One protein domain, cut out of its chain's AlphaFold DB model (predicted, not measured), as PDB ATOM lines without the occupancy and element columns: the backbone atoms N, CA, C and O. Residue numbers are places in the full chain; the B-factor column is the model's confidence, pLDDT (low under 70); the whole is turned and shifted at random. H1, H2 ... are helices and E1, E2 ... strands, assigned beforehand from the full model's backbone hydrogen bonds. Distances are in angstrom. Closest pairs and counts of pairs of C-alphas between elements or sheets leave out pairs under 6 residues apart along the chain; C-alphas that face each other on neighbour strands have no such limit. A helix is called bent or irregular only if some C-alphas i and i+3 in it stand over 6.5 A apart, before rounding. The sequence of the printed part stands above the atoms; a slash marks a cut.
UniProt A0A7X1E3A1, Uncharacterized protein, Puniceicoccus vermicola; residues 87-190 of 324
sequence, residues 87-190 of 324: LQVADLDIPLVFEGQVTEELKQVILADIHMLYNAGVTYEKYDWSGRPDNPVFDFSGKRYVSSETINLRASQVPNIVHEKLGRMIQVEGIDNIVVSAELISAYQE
ATOM      1  N   LEU A  87     -94.746  20.172 -21.481       89.31
ATOM      2  CA  LEU A  87     -94.715  19.324 -20.306       89.31
ATOM      3  C   LEU A  87     -93.600  18.293 -20.482       89.31
ATOM      4  O   LEU A  87     -93.653  17.495 -21.419       89.31
ATOM      5  N   GLN A  88     -92.629  18.307 -19.569       86.44
ATOM      6  CA  GLN A  88     -91.568  17.307 -19.506       86.44
ATOM      7  C   GLN A  88     -91.704  16.510 -18.211       86.44
ATOM      8  O   GLN A  88     -91.448  17.033 -17.131       86.44
ATOM      9  N   VAL A  89     -92.134  15.254 -18.319       79.75
ATOM     10  CA  VAL A  89     -92.432  14.390 -17.170       79.75
ATOM     11  C   VAL A  89     -92.011  12.961 -17.487       79.75
ATOM     12  O   VAL A  89     -92.548  12.350 -18.403       79.75
ATOM     13  N   ALA A  90     -91.073  12.405 -16.717       78.44
ATOM     14  CA  ALA A  90     -90.451  11.113 -17.027       78.44
ATOM     15  C   ALA A  90     -89.904  11.084 -18.475       78.44
ATOM     16  O   ALA A  90     -89.075  11.918 -18.836       78.44
ATOM     17  N   ASP A  91     -90.347  10.138 -19.302       82.38
ATOM     18  CA  ASP A  91     -90.048  10.038 -20.737       82.38
ATOM     19  C   ASP A  91     -91.029  10.823 -21.634       82.38
ATOM     20  O   ASP A  91     -90.855  10.862 -22.853       82.38
ATOM     21  N   LEU A  92     -92.050  11.463 -21.053       84.69
ATOM     22  CA  LEU A  92     -93.014  12.293 -21.766       84.69
ATOM     23  C   LEU A  92     -92.435  13.687 -22.026       84.69
ATOM     24  O   LEU A  92     -92.095  14.409 -21.092       84.69
ATOM     25  N   ASP A  93     -92.396  14.090 -23.293       90.19
ATOM     26  CA  ASP A  93     -92.072  15.455 -23.712       90.19
ATOM     27  C   ASP A  93     -93.088  15.909 -24.771       90.19
ATOM     28  O   ASP A  93     -92.972  15.583 -25.957       90.19
ATOM     29  N   ILE A  94     -94.129  16.623 -24.330       91.75
ATOM     30  CA  ILE A  94     -95.270  17.012 -25.170       91.75
ATOM     31  C   ILE A  94     -95.525  18.521 -25.065       91.75
ATOM     32  O   ILE A  94     -95.560  19.058 -23.957       91.75
ATOM     33  N   PRO A  95     -95.720  19.229 -26.195       94.88
ATOM     34  CA  PRO A  95     -96.071  20.641 -26.169       94.88
ATOM     35  C   PRO A  95     -97.419  20.908 -25.491       94.88
ATOM     36  O   PRO A  95     -98.359  20.115 -25.566       94.88
ATOM     37  N   LEU A  96     -97.488  22.051 -24.816       94.44
ATOM     38  CA  LEU A  96     -98.689  22.564 -24.178       94.44
ATOM     39  C   LEU A  96     -99.311  23.637 -25.067       94.44
ATOM     40  O   LEU A  96     -98.609  24.460 -25.648       94.44
ATOM     41  N   VAL A  97    -100.636  23.650 -25.136       94.56
ATOM     42  CA  VAL A  97    -101.406  24.716 -25.782       94.56
ATOM     43  C   VAL A  97    -102.431  25.265 -24.806       94.56
ATOM     44  O   VAL A  97    -103.064  24.516 -24.065       94.56
ATOM     45  N   PHE A  98    -102.597  26.582 -24.806       94.25
ATOM     46  CA  PHE A  98    -103.499  27.283 -23.898       94.25
ATOM     47  C   PHE A  98    -104.795  27.639 -24.616       94.25
ATOM     48  O   PHE A  98    -104.767  28.236 -25.692       94.25
ATOM     49  N   GLU A  99    -105.928  27.277 -24.025       93.19
ATOM     50  CA  GLU A  99    -107.237  27.632 -24.562       93.19
ATOM     51  C   GLU A  99    -107.516  29.137 -24.404       93.19
ATOM     52  O   GLU A  99    -107.373  29.711 -23.326       93.19
ATOM     53  N   GLY A 100    -107.948  29.791 -25.484       87.75
ATOM     54  CA  GLY A 100    -108.245  31.226 -25.474       87.75
ATOM     55  C   GLY A 100    -107.014  32.146 -25.455       87.75
ATOM     56  O   GLY A 100    -105.947  31.817 -25.971       87.75
ATOM     57  N   GLN A 101    -107.196  33.366 -24.940       88.25
ATOM     58  CA  GLN A 101    -106.131  34.368 -24.822       88.25
ATOM     59  C   GLN A 101    -105.596  34.392 -23.392       88.25
ATOM     60  O   GLN A 101    -106.326  34.729 -22.464       88.25
ATOM     61  N   VAL A 102    -104.311  34.077 -23.234       91.88
ATOM     62  CA  VAL A 102    -103.615  34.039 -21.942       91.88
ATOM     63  C   VAL A 102    -102.398  34.949 -22.020       91.88
ATOM     64  O   VAL A 102    -101.679  34.934 -23.021       91.88
ATOM     65  N   THR A 103    -102.173  35.763 -20.989       93.62
ATOM     66  CA  THR A 103    -100.982  36.618 -20.920       93.62
ATOM     67  C   THR A 103     -99.726  35.763 -20.758       93.62
ATOM     68  O   THR A 103     -99.759  34.722 -20.106       93.62
ATOM     69  N   GLU A 104     -98.600  36.215 -21.312       92.38
ATOM     70  CA  GLU A 104     -97.323  35.498 -21.163       92.38
ATOM     71  C   GLU A 104     -96.922  35.329 -19.694       92.38
ATOM     72  O   GLU A 104     -96.428  34.278 -19.306       92.38
ATOM     73  N   GLU A 105     -97.210  36.321 -18.848       92.44
ATOM     74  CA  GLU A 105     -96.987  36.228 -17.402       92.44
ATOM     75  C   GLU A 105     -97.770  35.063 -16.777       92.44
ATOM     76  O   GLU A 105     -97.182  34.229 -16.093       92.44
ATOM     77  N   LEU A 106     -99.076  34.959 -17.049       94.00
ATOM     78  CA  LEU A 106     -99.890  33.881 -16.493       94.00
ATOM     79  C   LEU A 106     -99.473  32.515 -17.050       94.00
ATOM     80  O   LEU A 106     -99.453  31.538 -16.306       94.00
ATOM     81  N   LYS A 107     -99.085  32.432 -18.330       94.69
ATOM     82  CA  LYS A 107     -98.536  31.189 -18.889       94.69
ATOM     83  C   LYS A 107     -97.308  30.722 -18.115       94.69
ATOM     84  O   LYS A 107     -97.229  29.547 -17.782       94.69
ATOM     85  N   GLN A 108     -96.376  31.625 -17.810       93.75
ATOM     86  CA  GLN A 108     -95.173  31.275 -17.053       93.75
ATOM     87  C   GLN A 108     -95.501  30.809 -15.632       93.75
ATOM     88  O   GLN A 108     -94.911  29.833 -15.179       93.75
ATOM     89  N   VAL A 109     -96.499  31.413 -14.977       93.31
ATOM     90  CA  VAL A 109     -97.006  30.946 -13.673       93.31
ATOM     91  C   VAL A 109     -97.563  29.525 -13.768       93.31
ATOM     92  O   VAL A 109     -97.181  28.662 -12.979       93.31
ATOM     93  N   ILE A 110     -98.422  29.258 -14.757       94.44
ATOM     94  CA  ILE A 110     -99.008  27.929 -14.985       94.44
ATOM     95  C   ILE A 110     -97.911  26.896 -15.263       94.44
ATOM     96  O   ILE A 110     -97.924  25.808 -14.694       94.44
ATOM     97  N   LEU A 111     -96.948  27.228 -16.124       93.31
ATOM     98  CA  LEU A 111     -95.836  26.339 -16.456       93.31
ATOM     99  C   LEU A 111     -94.970  26.052 -15.229       93.31
ATOM    100  O   LEU A 111     -94.663  24.891 -14.978       93.31
ATOM    101  N   ALA A 112     -94.610  27.074 -14.451       91.19
ATOM    102  CA  ALA A 112     -93.807  26.904 -13.243       91.19
ATOM    103  C   ALA A 112     -94.497  25.979 -12.239       91.19
ATOM    104  O   ALA A 112     -93.866  25.067 -11.705       91.19
ATOM    105  N   ASP A 113     -95.799  26.168 -12.043       89.75
ATOM    106  CA  ASP A 113     -96.593  25.372 -11.119       89.75
ATOM    107  C   ASP A 113     -96.765  23.918 -11.589       89.75
ATOM    108  O   ASP A 113     -96.504  22.988 -10.830       89.75
ATOM    109  N   ILE A 114     -97.107  23.696 -12.863       89.75
ATOM    110  CA  ILE A 114     -97.234  22.349 -13.445       89.75
ATOM    111  C   ILE A 114     -95.896  21.599 -13.391       89.75
ATOM    112  O   ILE A 114     -95.856  20.433 -12.999       89.75
ATOM    113  N   HIS A 115     -94.785  22.244 -13.760       86.88
ATOM    114  CA  HIS A 115     -93.458  21.618 -13.691       86.88
ATOM    115  C   HIS A 115     -93.061  21.290 -12.251       86.88
ATOM    116  O   HIS A 115     -92.488  20.232 -12.005       86.88
ATOM    117  N   MET A 116     -93.409  22.148 -11.292       85.06
ATOM    118  CA  MET A 116     -93.206  21.875  -9.870       85.06
ATOM    119  C   MET A 116     -94.027  20.663  -9.400       85.06
ATOM    120  O   MET A 116     -93.474  19.784  -8.736       85.06
ATOM    121  N   LEU A 117     -95.304  20.578  -9.786       82.00
ATOM    122  CA  LEU A 117     -96.202  19.470  -9.438       82.00
ATOM    123  C   LEU A 117     -95.712  18.119  -9.981       82.00
ATOM    124  O   LEU A 117     -95.847  17.094  -9.311       82.00
ATOM    125  N   TYR A 118     -95.093  18.109 -11.164       81.44
ATOM    126  CA  TYR A 118     -94.674  16.882 -11.847       81.44
ATOM    127  C   TYR A 118     -93.147  16.651 -11.887       81.44
ATOM    128  O   TYR A 118     -92.668  15.834 -12.674       81.44
ATOM    129  N   ASN A 119     -92.384  17.320 -11.012       71.50
ATOM    130  CA  ASN A 119     -90.911  17.359 -11.019       71.50
ATOM    131  C   ASN A 119     -90.215  15.986 -10.804       71.50
ATOM    132  O   ASN A 119     -89.071  15.810 -11.214       71.50
ATOM    133  N   ALA A 120     -90.871  14.986 -10.193       56.72
ATOM    134  CA  ALA A 120     -90.336  13.619 -10.069       56.72
ATOM    135  C   ALA A 120     -91.421  12.585  -9.705       56.72
ATOM    136  O   ALA A 120     -92.398  12.909  -9.033       56.72
ATOM    137  N   GLY A 121     -91.223  11.320 -10.106       58.03
ATOM    138  CA  GLY A 121     -92.025  10.178  -9.627       58.03
ATOM    139  C   GLY A 121     -93.398   9.996 -10.285       58.03
ATOM    140  O   GLY A 121     -94.250   9.289  -9.751       58.03
ATOM    141  N   VAL A 122     -93.623  10.627 -11.433       68.75
ATOM    142  CA  VAL A 122     -94.916  10.618 -12.121       68.75
ATOM    143  C   VAL A 122     -94.958   9.484 -13.133       68.75
ATOM    144  O   VAL A 122     -94.040   9.311 -13.936       68.75
ATOM    145  N   THR A 123     -96.050   8.729 -13.117       74.69
ATOM    146  CA  THR A 123     -96.369   7.776 -14.185       74.69
ATOM    147  C   THR A 123     -97.484   8.349 -15.041       74.69
ATOM    148  O   THR A 123     -98.269   9.176 -14.577       74.69
ATOM    149  N   TYR A 124     -97.565   7.936 -16.299       83.56
ATOM    150  CA  TYR A 124     -98.652   8.361 -17.162       83.56
ATOM    151  C   TYR A 124     -99.259   7.182 -17.905       83.56
ATOM    152  O   TYR A 124     -98.585   6.211 -18.243       83.56
ATOM    153  N   GLU A 125    -100.551   7.293 -18.177       84.19
ATOM    154  CA  GLU A 125    -101.286   6.351 -19.010       84.19
ATOM    155  C   GLU A 125    -102.011   7.126 -20.102       84.19
ATOM    156  O   GLU A 125    -102.723   8.094 -19.824       84.19
ATOM    157  N   LYS A 126    -101.830   6.700 -21.353       84.25
ATOM    158  CA  LYS A 126    -102.545   7.269 -22.493       84.25
ATOM    159  C   LYS A 126    -103.804   6.466 -22.775       84.25
ATOM    160  O   LYS A 126    -103.761   5.238 -22.837       84.25
ATOM    161  N   TYR A 127    -104.903   7.169 -22.998       83.62
ATOM    162  CA  TYR A 127    -106.183   6.580 -23.350       83.62
ATOM    163  C   TYR A 127    -106.700   7.192 -24.648       83.62
ATOM    164  O   TYR A 127    -106.891   8.405 -24.734       83.62
ATOM    165  N   ASP A 128    -106.994   6.335 -25.624       81.69
ATOM    166  CA  ASP A 128    -107.705   6.713 -26.845       81.69
ATOM    167  C   ASP A 128    -109.205   6.848 -26.546       81.69
ATOM    168  O   ASP A 128    -109.851   5.927 -26.032       81.69
ATOM    169  N   TRP A 129    -109.742   8.041 -26.794       77.69
ATOM    170  CA  TRP A 129    -111.159   8.369 -26.632       77.69
ATOM    171  C   TRP A 129    -111.765   8.829 -27.966       77.69
ATOM    172  O   TRP A 129    -112.838   9.435 -28.006       77.69
ATOM    173  N   SER A 130    -111.101   8.537 -29.084       73.69
ATOM    174  CA  SER A 130    -111.601   8.854 -30.412       73.69
ATOM    175  C   SER A 130    -112.963   8.192 -30.661       73.69
ATOM    176  O   SER A 130    -113.231   7.046 -30.296       73.69
ATOM    177  N   GLY A 131    -113.883   8.958 -31.253       66.69
ATOM    178  CA  GLY A 131    -115.207   8.465 -31.633       66.69
ATOM    179  C   GLY A 131    -116.254   8.405 -30.516       66.69
ATOM    180  O   GLY A 131    -117.361   7.930 -30.781       66.69
ATOM    181  N   ARG A 132    -115.973   8.901 -29.301       75.38
ATOM    182  CA  ARG A 132    -117.031   9.091 -28.297       75.38
ATOM    183  C   ARG A 132    -117.871  10.342 -28.607       75.38
ATOM    184  O   ARG A 132    -117.335  11.349 -29.073       75.38
ATOM    185  N   PRO A 133    -119.198  10.294 -28.387       72.12
ATOM    186  CA  PRO A 133    -120.108  11.389 -28.736       72.12
ATOM    187  C   PRO A 133    -119.942  12.636 -27.853       72.12
ATOM    188  O   PRO A 133    -120.431  13.704 -28.212       72.12
ATOM    189  N   ASP A 134    -119.269  12.504 -26.713       79.75
ATOM    190  CA  ASP A 134    -119.051  13.517 -25.683       79.75
ATOM    191  C   ASP A 134    -117.606  14.046 -25.655       79.75
ATOM    192  O   ASP A 134    -117.170  14.598 -24.644       79.75
ATOM    193  N   ASN A 135    -116.855  13.900 -26.755       81.88
ATOM    194  CA  ASN A 135    -115.475  14.378 -26.800       81.88
ATOM    195  C   ASN A 135    -115.397  15.889 -26.529       81.88
ATOM    196  O   ASN A 135    -116.062  16.669 -27.225       81.88
ATOM    197  N   PRO A 136    -114.563  16.318 -25.559       84.31
ATOM    198  CA  PRO A 136    -114.341  17.727 -25.285       84.31
ATOM    199  C   PRO A 136    -113.902  18.463 -26.549       84.31
ATOM    200  O   PRO A 136    -113.102  17.952 -27.340       84.31
ATOM    201  N   VAL A 137    -114.428  19.671 -26.724       87.69
ATOM    202  CA  VAL A 137    -114.050  20.566 -27.815       87.69
ATOM    203  C   VAL A 137    -113.361  21.771 -27.208       87.69
ATOM    204  O   VAL A 137    -113.938  22.413 -26.338       87.69
ATOM    205  N   PHE A 138    -112.164  22.070 -27.699       88.31
ATOM    206  CA  PHE A 138    -111.325  23.162 -27.222       88.31
ATOM    207  C   PHE A 138    -111.141  24.224 -28.300       88.31
ATOM    208  O   PHE A 138    -111.032  23.898 -29.489       88.31
ATOM    209  N   ASP A 139    -111.069  25.484 -27.878       86.00
ATOM    210  CA  ASP A 139    -110.835  26.629 -28.758       86.00
ATOM    211  C   ASP A 139    -109.385  27.136 -28.667       86.00
ATOM    212  O   ASP A 139    -108.978  27.814 -27.723       86.00
ATOM    213  N   PHE A 140    -108.592  26.867 -29.706       83.19
ATOM    214  CA  PHE A 140    -107.194  27.298 -29.791       83.19
ATOM    215  C   PHE A 140    -106.940  28.083 -31.077       83.19
ATOM    216  O   PHE A 140    -107.271  27.636 -32.174       83.19
ATOM    217  N   SER A 141    -106.343  29.275 -30.963       82.12
ATOM    218  CA  SER A 141    -106.018  30.136 -32.116       82.12
ATOM    219  C   SER A 141    -107.211  30.396 -33.060       82.12
ATOM    220  O   SER A 141    -107.063  30.451 -34.283       82.12
ATOM    221  N   GLY A 142    -108.420  30.518 -32.497       82.38
ATOM    222  CA  GLY A 142    -109.661  30.730 -33.252       82.38
ATOM    223  C   GLY A 142    -110.157  29.509 -34.038       82.38
ATOM    224  O   GLY A 142    -111.040  29.648 -34.886       82.38
ATOM    225  N   LYS A 143    -109.593  28.323 -33.789       87.88
ATOM    226  CA  LYS A 143    -110.014  27.049 -34.373       87.88
ATOM    227  C   LYS A 143    -110.505  26.107 -33.276       87.88
ATOM    228  O   LYS A 143    -109.958  26.077 -32.177       87.88
ATOM    229  N   ARG A 144    -111.506  25.300 -33.628       89.69
ATOM    230  CA  ARG A 144    -112.069  24.259 -32.766       89.69
ATOM    231  C   ARG A 144    -111.332  22.950 -32.978       89.69
ATOM    232  O   ARG A 144    -111.250  22.472 -34.110       89.69
ATOM    233  N   TYR A 145    -110.871  22.356 -31.891       90.50
ATOM    234  CA  TYR A 145    -110.219  21.056 -31.876       90.50
ATOM    235  C   TYR A 145    -111.031  20.093 -31.025       90.50
ATOM    236  O   TYR A 145    -111.464  20.434 -29.929       90.50
ATOM    237  N   VAL A 146    -111.255  18.889 -31.540       88.50
ATOM    238  CA  VAL A 146    -111.909  17.818 -30.787       88.50
ATOM    239  C   VAL A 146    -110.817  16.993 -30.131       88.50
ATOM    240  O   VAL A 146    -109.868  16.588 -30.804       88.50
ATOM    241  N   SER A 147    -110.950  16.742 -28.834       87.06
ATOM    242  CA  SER A 147    -110.029  15.855 -28.137       87.06
ATOM    243  C   SER A 147    -110.143  14.439 -28.689       87.06
ATOM    244  O   SER A 147    -111.247  13.903 -28.819       87.06
ATOM    245  N   SER A 148    -109.008  13.844 -29.035       79.75
ATOM    246  CA  SER A 148    -108.924  12.457 -29.505       79.75
ATOM    247  C   SER A 148    -108.359  11.525 -28.439       79.75
ATOM    248  O   SER A 148    -108.715  10.351 -28.405       79.75
ATOM    249  N   GLU A 149    -107.521  12.046 -27.547       87.75
ATOM    250  CA  GLU A 149    -106.808  11.270 -26.537       87.75
ATOM    251  C   GLU A 149    -106.765  12.019 -25.204       87.75
ATOM    252  O   GLU A 149    -106.939  13.239 -25.129       87.75
ATOM    253  N   THR A 150    -106.514  11.278 -24.131       88.00
ATOM    254  CA  THR A 150    -106.209  11.848 -22.821       88.00
ATOM    255  C   THR A 150    -105.001  11.146 -22.219       88.00
ATOM    256  O   THR A 150    -104.883   9.922 -22.280       88.00
ATOM    257  N   ILE A 151    -104.110  11.922 -21.615       87.25
ATOM    258  CA  ILE A 151    -103.033  11.437 -20.760       87.25
ATOM    259  C   ILE A 151    -103.499  11.602 -19.330       87.25
ATOM    260  O   ILE A 151    -103.753  12.715 -18.883       87.25
ATOM    261  N   ASN A 152    -103.609  10.495 -18.613       84.56
ATOM    262  CA  ASN A 152    -103.772  10.543 -17.175       84.56
ATOM    263  C   ASN A 152    -102.381  10.613 -16.542       84.56
ATOM    264  O   ASN A 152    -101.646   9.623 -16.557       84.56
ATOM    265  N   LEU A 153    -102.016  11.790 -16.038       82.81
ATOM    266  CA  LEU A 153    -100.793  11.994 -15.271       82.81
ATOM    267  C   LEU A 153    -101.065  11.561 -13.833       82.81
ATOM    268  O   LEU A 153    -101.779  12.232 -13.085       82.81
ATOM    269  N   ARG A 154    -100.491  10.427 -13.443       72.69
ATOM    270  CA  ARG A 154    -100.575   9.907 -12.084       72.69
ATOM    271  C   ARG A 154     -99.372  10.405 -11.304       72.69
ATOM    272  O   ARG A 154     -98.302   9.791 -11.324       72.69
ATOM    273  N   ALA A 155     -99.568  11.522 -10.621       70.44
ATOM    274  CA  ALA A 155     -98.752  11.883  -9.476       70.44
ATOM    275  C   ALA A 155     -99.556  11.615  -8.203       70.44
ATOM    276  O   ALA A 155    -100.785  11.574  -8.230       70.44
ATOM    277  N   SER A 156     -98.850  11.383  -7.103       56.78
ATOM    278  CA  SER A 156     -99.450  11.046  -5.811       56.78
ATOM    279  C   SER A 156    -100.430  12.099  -5.299       56.78
ATOM    280  O   SER A 156    -101.309  11.753  -4.522       56.78
ATOM    281  N   GLN A 157    -100.239  13.361  -5.695       65.38
ATOM    282  CA  GLN A 157    -100.931  14.522  -5.152       65.38
ATOM    283  C   GLN A 157    -100.772  15.703  -6.104       65.38
ATOM    284  O   GLN A 157     -99.654  16.085  -6.453       65.38
ATOM    285  N   VAL A 158    -101.907  16.191  -6.590       73.38
ATOM    286  CA  VAL A 158    -102.051  17.255  -7.580       73.38
ATOM    287  C   VAL A 158    -103.398  17.908  -7.282       73.38
ATOM    288  O   VAL A 158    -104.358  17.155  -7.101       73.38
ATOM    289  N   PRO A 159    -103.524  19.249  -7.317       76.75
ATOM    290  CA  PRO A 159    -104.812  19.906  -7.133       76.75
ATOM    291  C   PRO A 159    -105.882  19.248  -8.002       76.75
ATOM    292  O   PRO A 159    -105.662  19.071  -9.203       76.75
ATOM    293  N   ASN A 160    -107.041  18.910  -7.430       76.19
ATOM    294  CA  ASN A 160    -108.098  18.184  -8.149       76.19
ATOM    295  C   ASN A 160    -108.431  18.820  -9.502       76.19
ATOM    296  O   ASN A 160    -108.573  18.119 -10.498       76.19
ATOM    297  N   ILE A 161    -108.476  20.153  -9.574       82.00
ATOM    298  CA  ILE A 161    -108.720  20.852 -10.837       82.00
ATOM    299  C   ILE A 161    -107.620  20.606 -11.876       82.00
ATOM    300  O   ILE A 161    -107.923  20.434 -13.054       82.00
ATOM    301  N   VAL A 162    -106.350  20.534 -11.473       86.56
ATOM    302  CA  VAL A 162    -105.249  20.174 -12.375       86.56
ATOM    303  C   VAL A 162    -105.389  18.705 -12.777       86.56
ATOM    304  O   VAL A 162    -105.331  18.408 -13.965       86.56
ATOM    305  N   HIS A 163    -105.660  17.793 -11.836       82.81
ATOM    306  CA  HIS A 163    -105.856  16.369 -12.133       82.81
ATOM    307  C   HIS A 163    -107.015  16.111 -13.115       82.81
ATOM    308  O   HIS A 163    -106.882  15.328 -14.053       82.81
ATOM    309  N   GLU A 164    -108.150  16.784 -12.928       81.94
ATOM    310  CA  GLU A 164    -109.357  16.595 -13.735       81.94
ATOM    311  C   GLU A 164    -109.292  17.284 -15.103       81.94
ATOM    312  O   GLU A 164    -109.908  16.816 -16.073       81.94
ATOM    313  N   LYS A 165    -108.609  18.435 -15.179       87.38
ATOM    314  CA  LYS A 165    -108.663  19.329 -16.346       87.38
ATOM    315  C   LYS A 165    -107.392  19.325 -17.188       87.38
ATOM    316  O   LYS A 165    -107.470  19.741 -18.346       87.38
ATOM    317  N   LEU A 166    -106.259  18.860 -16.665       89.44
ATOM    318  CA  LEU A 166    -105.023  18.688 -17.429       89.44
ATOM    319  C   LEU A 166    -104.971  17.296 -18.080       89.44
ATOM    320  O   LEU A 166    -105.578  16.339 -17.611       89.44
ATOM    321  N   GLY A 167    -104.237  17.178 -19.188       87.25
ATOM    322  CA  GLY A 167    -103.973  15.893 -19.847       87.25
ATOM    323  C   GLY A 167    -104.870  15.591 -21.046       87.25
ATOM    324  O   GLY A 167    -104.611  14.641 -21.781       87.25
ATOM    325  N   ARG A 168    -105.879  16.422 -21.320       91.19
ATOM    326  CA  ARG A 168    -106.653  16.346 -22.568       91.19
ATOM    327  C   ARG A 168    -105.756  16.685 -23.750       91.19
ATOM    328  O   ARG A 168    -105.045  17.684 -23.704       91.19
ATOM    329  N   MET A 169    -105.799  15.867 -24.798       92.19
ATOM    330  CA  MET A 169    -104.943  16.046 -25.965       92.19
ATOM    331  C   MET A 169    -105.737  16.455 -27.196       92.19
ATOM    332  O   MET A 169    -106.845  15.960 -27.431       92.19
ATOM    333  N   ILE A 170    -105.128  17.324 -27.997       91.88
ATOM    334  CA  ILE A 170    -105.578  17.677 -29.342       91.88
ATOM    335  C   ILE A 170    -104.422  17.555 -30.328       91.88
ATOM    336  O   ILE A 170    -103.260  17.753 -29.971       91.88
ATOM    337  N   GLN A 171    -104.754  17.294 -31.589       91.50
ATOM    338  CA  GLN A 171    -103.774  17.282 -32.663       91.50
ATOM    339  C   GLN A 171    -103.781  18.623 -33.409       91.50
ATOM    340  O   GLN A 171    -104.777  19.002 -34.033       91.50
ATOM    341  N   VAL A 172    -102.657  19.336 -33.373       90.19
ATOM    342  CA  VAL A 172    -102.434  20.590 -34.104       90.19
ATOM    343  C   VAL A 172    -101.344  20.333 -35.132       90.19
ATOM    344  O   VAL A 172    -100.224  19.991 -34.777       90.19
ATOM    345  N   GLU A 173    -101.681  20.450 -36.419       89.00
ATOM    346  CA  GLU A 173    -100.726  20.254 -37.526       89.00
ATOM    347  C   GLU A 173     -99.997  18.892 -37.486       89.00
ATOM    348  O   GLU A 173     -98.839  18.771 -37.874       89.00
ATOM    349  N   GLY A 174    -100.694  17.846 -37.028       88.06
ATOM    350  CA  GLY A 174    -100.138  16.494 -36.904       88.06
ATOM    351  C   GLY A 174     -99.296  16.265 -35.646       88.06
ATOM    352  O   GLY A 174     -98.766  15.173 -35.476       88.06
ATOM    353  N   ILE A 175     -99.185  17.265 -34.770       91.31
ATOM    354  CA  ILE A 175     -98.470  17.187 -33.496       91.31
ATOM    355  C   ILE A 175     -99.490  17.084 -32.366       91.31
ATOM    356  O   ILE A 175    -100.459  17.844 -32.313       91.31
ATOM    357  N   ASP A 176     -99.253  16.154 -31.453       92.00
ATOM    358  CA  ASP A 176    -100.043  16.012 -30.240       92.00
ATOM    359  C   ASP A 176     -99.682  17.100 -29.231       92.00
ATOM    360  O   ASP A 176     -98.506  17.346 -28.960       92.00
ATOM    361  N   ASN A 177    -100.698  17.747 -28.665       93.88
ATOM    362  CA  ASN A 177    -100.536  18.796 -27.667       93.88
ATOM    363  C   ASN A 177    -101.441  18.514 -26.473       93.88
ATOM    364  O   ASN A 177    -102.599  18.136 -26.660       93.88
ATOM    365  N   ILE A 178    -100.939  18.750 -25.262       93.88
ATOM    366  CA  ILE A 178    -101.771  18.779 -24.057       93.88
ATOM    367  C   ILE A 178    -102.423  20.157 -23.960       93.88
ATOM    368  O   ILE A 178    -101.759  21.184 -24.093       93.88
ATOM    369  N   VAL A 179    -103.728  20.181 -23.717       94.00
ATOM    370  CA  VAL A 179    -104.496  21.413 -23.561       94.00
ATOM    371  C   VAL A 179    -104.492  21.847 -22.099       94.00
ATOM    372  O   VAL A 179    -104.880  21.085 -21.212       94.00
ATOM    373  N   VAL A 180    -104.114  23.099 -21.861       95.12
ATOM    374  CA  VAL A 180    -104.444  23.834 -20.639       95.12
ATOM    375  C   VAL A 180    -105.791  24.513 -20.888       95.12
ATOM    376  O   VAL A 180    -105.878  25.483 -21.643       95.12
ATOM    377  N   SER A 181    -106.854  23.939 -20.323       93.31
ATOM    378  CA  SER A 181    -108.236  24.371 -20.579       93.31
ATOM    379  C   SER A 181    -108.552  25.749 -19.995       93.31
ATOM    380  O   SER A 181    -107.916  26.195 -19.038       93.31
ATOM    381  N   ALA A 182    -109.586  26.403 -20.525       92.69
ATOM    382  CA  ALA A 182    -110.058  27.702 -20.049       92.69
ATOM    383  C   ALA A 182    -110.476  27.671 -18.569       92.69
ATOM    384  O   ALA A 182    -110.274  28.648 -17.847       92.69
ATOM    385  N   GLU A 183    -111.025  26.545 -18.103       91.50
ATOM    386  CA  GLU A 183    -111.362  26.334 -16.691       91.50
ATOM    387  C   GLU A 183    -110.106  26.360 -15.810       91.50
ATOM    388  O   GLU A 183    -110.066  27.079 -14.813       91.50
ATOM    389  N   LEU A 184    -109.057  25.634 -16.214       93.75
ATOM    390  CA  LEU A 184    -107.795  25.599 -15.481       93.75
ATOM    391  C   LEU A 184    -107.101  26.969 -15.501       93.75
ATOM    392  O   LEU A 184    -106.650  27.450 -14.465       93.75
ATOM    393  N   ILE A 185    -107.085  27.636 -16.658       95.44
ATOM    394  CA  ILE A 185    -106.556  29.000 -16.811       95.44
ATOM    395  C   ILE A 185    -107.283  29.976 -15.880       95.44
ATOM    396  O   ILE A 185    -106.633  30.800 -15.242       95.44
ATOM    397  N   SER A 186    -108.612  29.882 -15.778       92.62
ATOM    398  CA  SER A 186    -109.411  30.769 -14.923       92.62
ATOM    399  C   SER A 186    -109.061  30.602 -13.444       92.62
ATOM    400  O   SER A 186    -108.902  31.599 -12.745       92.62
ATOM    401  N   ALA A 187    -108.866  29.365 -12.982       89.94
ATOM    402  CA  ALA A 187    -108.451  29.097 -11.605       89.94
ATOM    403  C   ALA A 187    -107.050  29.651 -11.301       89.94
ATOM    404  O   ALA A 187    -106.842  30.300 -10.275       89.94
ATOM    405  N   TYR A 188    -106.098  29.472 -12.221       93.00
ATOM    406  CA  TYR A 188    -104.768  30.071 -12.091       93.00
ATOM    407  C   TYR A 188    -104.807  31.599 -12.111       93.00
ATOM    408  O   TYR A 188    -104.071  32.232 -11.357       93.00
ATOM    409  N   GLN A 189    -105.661  32.204 -12.939       93.12
ATOM    410  CA  GLN A 189    -105.833  33.655 -12.987       93.12
ATOM    411  C   GLN A 189    -106.352  34.196 -11.648       93.12
ATOM    412  O   GLN A 189    -105.801  35.170 -11.139       93.12
ATOM    413  N   GLU A 190    -107.356  33.549 -11.052       87.88
ATOM    414  CA  GLU A 190    -107.890  33.927  -9.740       87.88
ATOM    415  C   GLU A 190    -106.817  33.836  -8.644       87.88
ATOM    416  O   GLU A 190    -106.590  34.803  -7.909       87.88
TER     417      GLU A 190
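This is residues 87 to 190 of the 324 residues of an uncharacterized protein of Puniceicoccus vermicola (UniProt A0A7X1E3A1). What shape do these atoms make? One strongly twisted six-strand sheet, curled like part of a barrel, is folded into two leaves that face each other, E1 E2 E8 and E6 E3, with E7 as the hinge. The small hairpin E4 E5 faces this sheet with its strands crossed, H1 packs over E2, and H3, off the sheet, touches both H1 and the short H2. What is it made of, and how large is it? The printed part has 104 residues, with three named helices and eight named strands in the order E1 E2 H1 E3 E4 E5 E6 H2 E7 E8 H3, and its class is mixed, helices and strands. The large sheet, in the order E1 E2 E8 E7 E6 E3, is mixed and the small one antiparallel. The whole is compact, with a radius of gyration of the C-alphas of 13.1 A and a rounded outline of 33 by 30 by 23 A.

How does the large sheet run? From edge strand to edge strand it holds E1, residues 87 to 89, E2, residues 92 to 98, E8, residues 175 to 180, E7, residues 168 to 172, E6, residues 149 to 154, and E3, residues 123 to 128. E2 and E8 are parallel, with N 178 and O 95 at 2.9 A within hydrogen-bond range; the other neighbours are antiparallel, with N 87 and O 94 at 2.8 A in the hairpin E1 and E2, N 172 and O 175 at 2.9 A in the hairpin E7 and E8, N 169 and O 149 at 2.9 A between E7 and E6, and N 127 and O 150 at 2.8 A between E6 and E3. It is a folded sheet, bent back on itself, with 12 pairs of C-alphas within 11 A between E1 E2 E8 and E6 E3. Where is the small sheet? E4, residues 137 to 140, and E5, residues 143 to 146, form an antiparallel hairpin, with N 138 and O 145 at 2.9 A within hydrogen-bond range. With the large sheet it makes a sandwich, two sheets face to face, the parts that face each other 9.7 A centre to centre and the strands of the one at 71 degrees to those of the other; the closest C-alphas of E5 and E7 are those of Tyr 145 and Ile 170, 6.3 A apart. How do the helices stand? H1, residues 104 to 117, is on the large sheet at a height over the sheet of 9.1 A, over E2 and only just over E8, with 3 C-alphas, and slantwise to the strands, at 35 degrees to E2 on the local plane. H2, residues 160 to 165, only grazes that sheet with its residues 162 to 165. H3, residues 182 to 190, is not on it. Which helices touch? H3 touches H1, whose residues 106 to 110 alone take part, about perpendicular at 83 degrees, the closest C-alphas being those of Ile 110 and Tyr 188, 6.8 A apart. H2 and H3 touch at a steep tilt of 39 degrees, opposite ways, with the C-alphas of Lys 165 and Leu 184 closest at 6.4 A. In H1, H2 and H3 every O i to N i+4 pair is within hydrogen-bond range.

Where do the first and last elements lie? E1 begins at C-alpha 87, (-94.715, 19.324, -20.306), and H3 ends at C-alpha 190, (-107.890, 33.927, -9.740). Which elements are long? From first to last C-alpha, H1 measures 19.9 A, E2 18.4 A, E3 17.0 A, E6 15.8 A and E8 15.7 A.

How far does it reach? The two C-alphas farthest apart are those of Glu 105 and Gly 131, at 36.1 A. Are there cuts or long links? The printed part has no cut and no long link; E3 to E4 is short, with 8 residues between, and the other links are tight. Where is confidence low? The mean pLDDT of the printed part is 85.6, and residues 120 to 122, 131 and 156 to 157 are under 70.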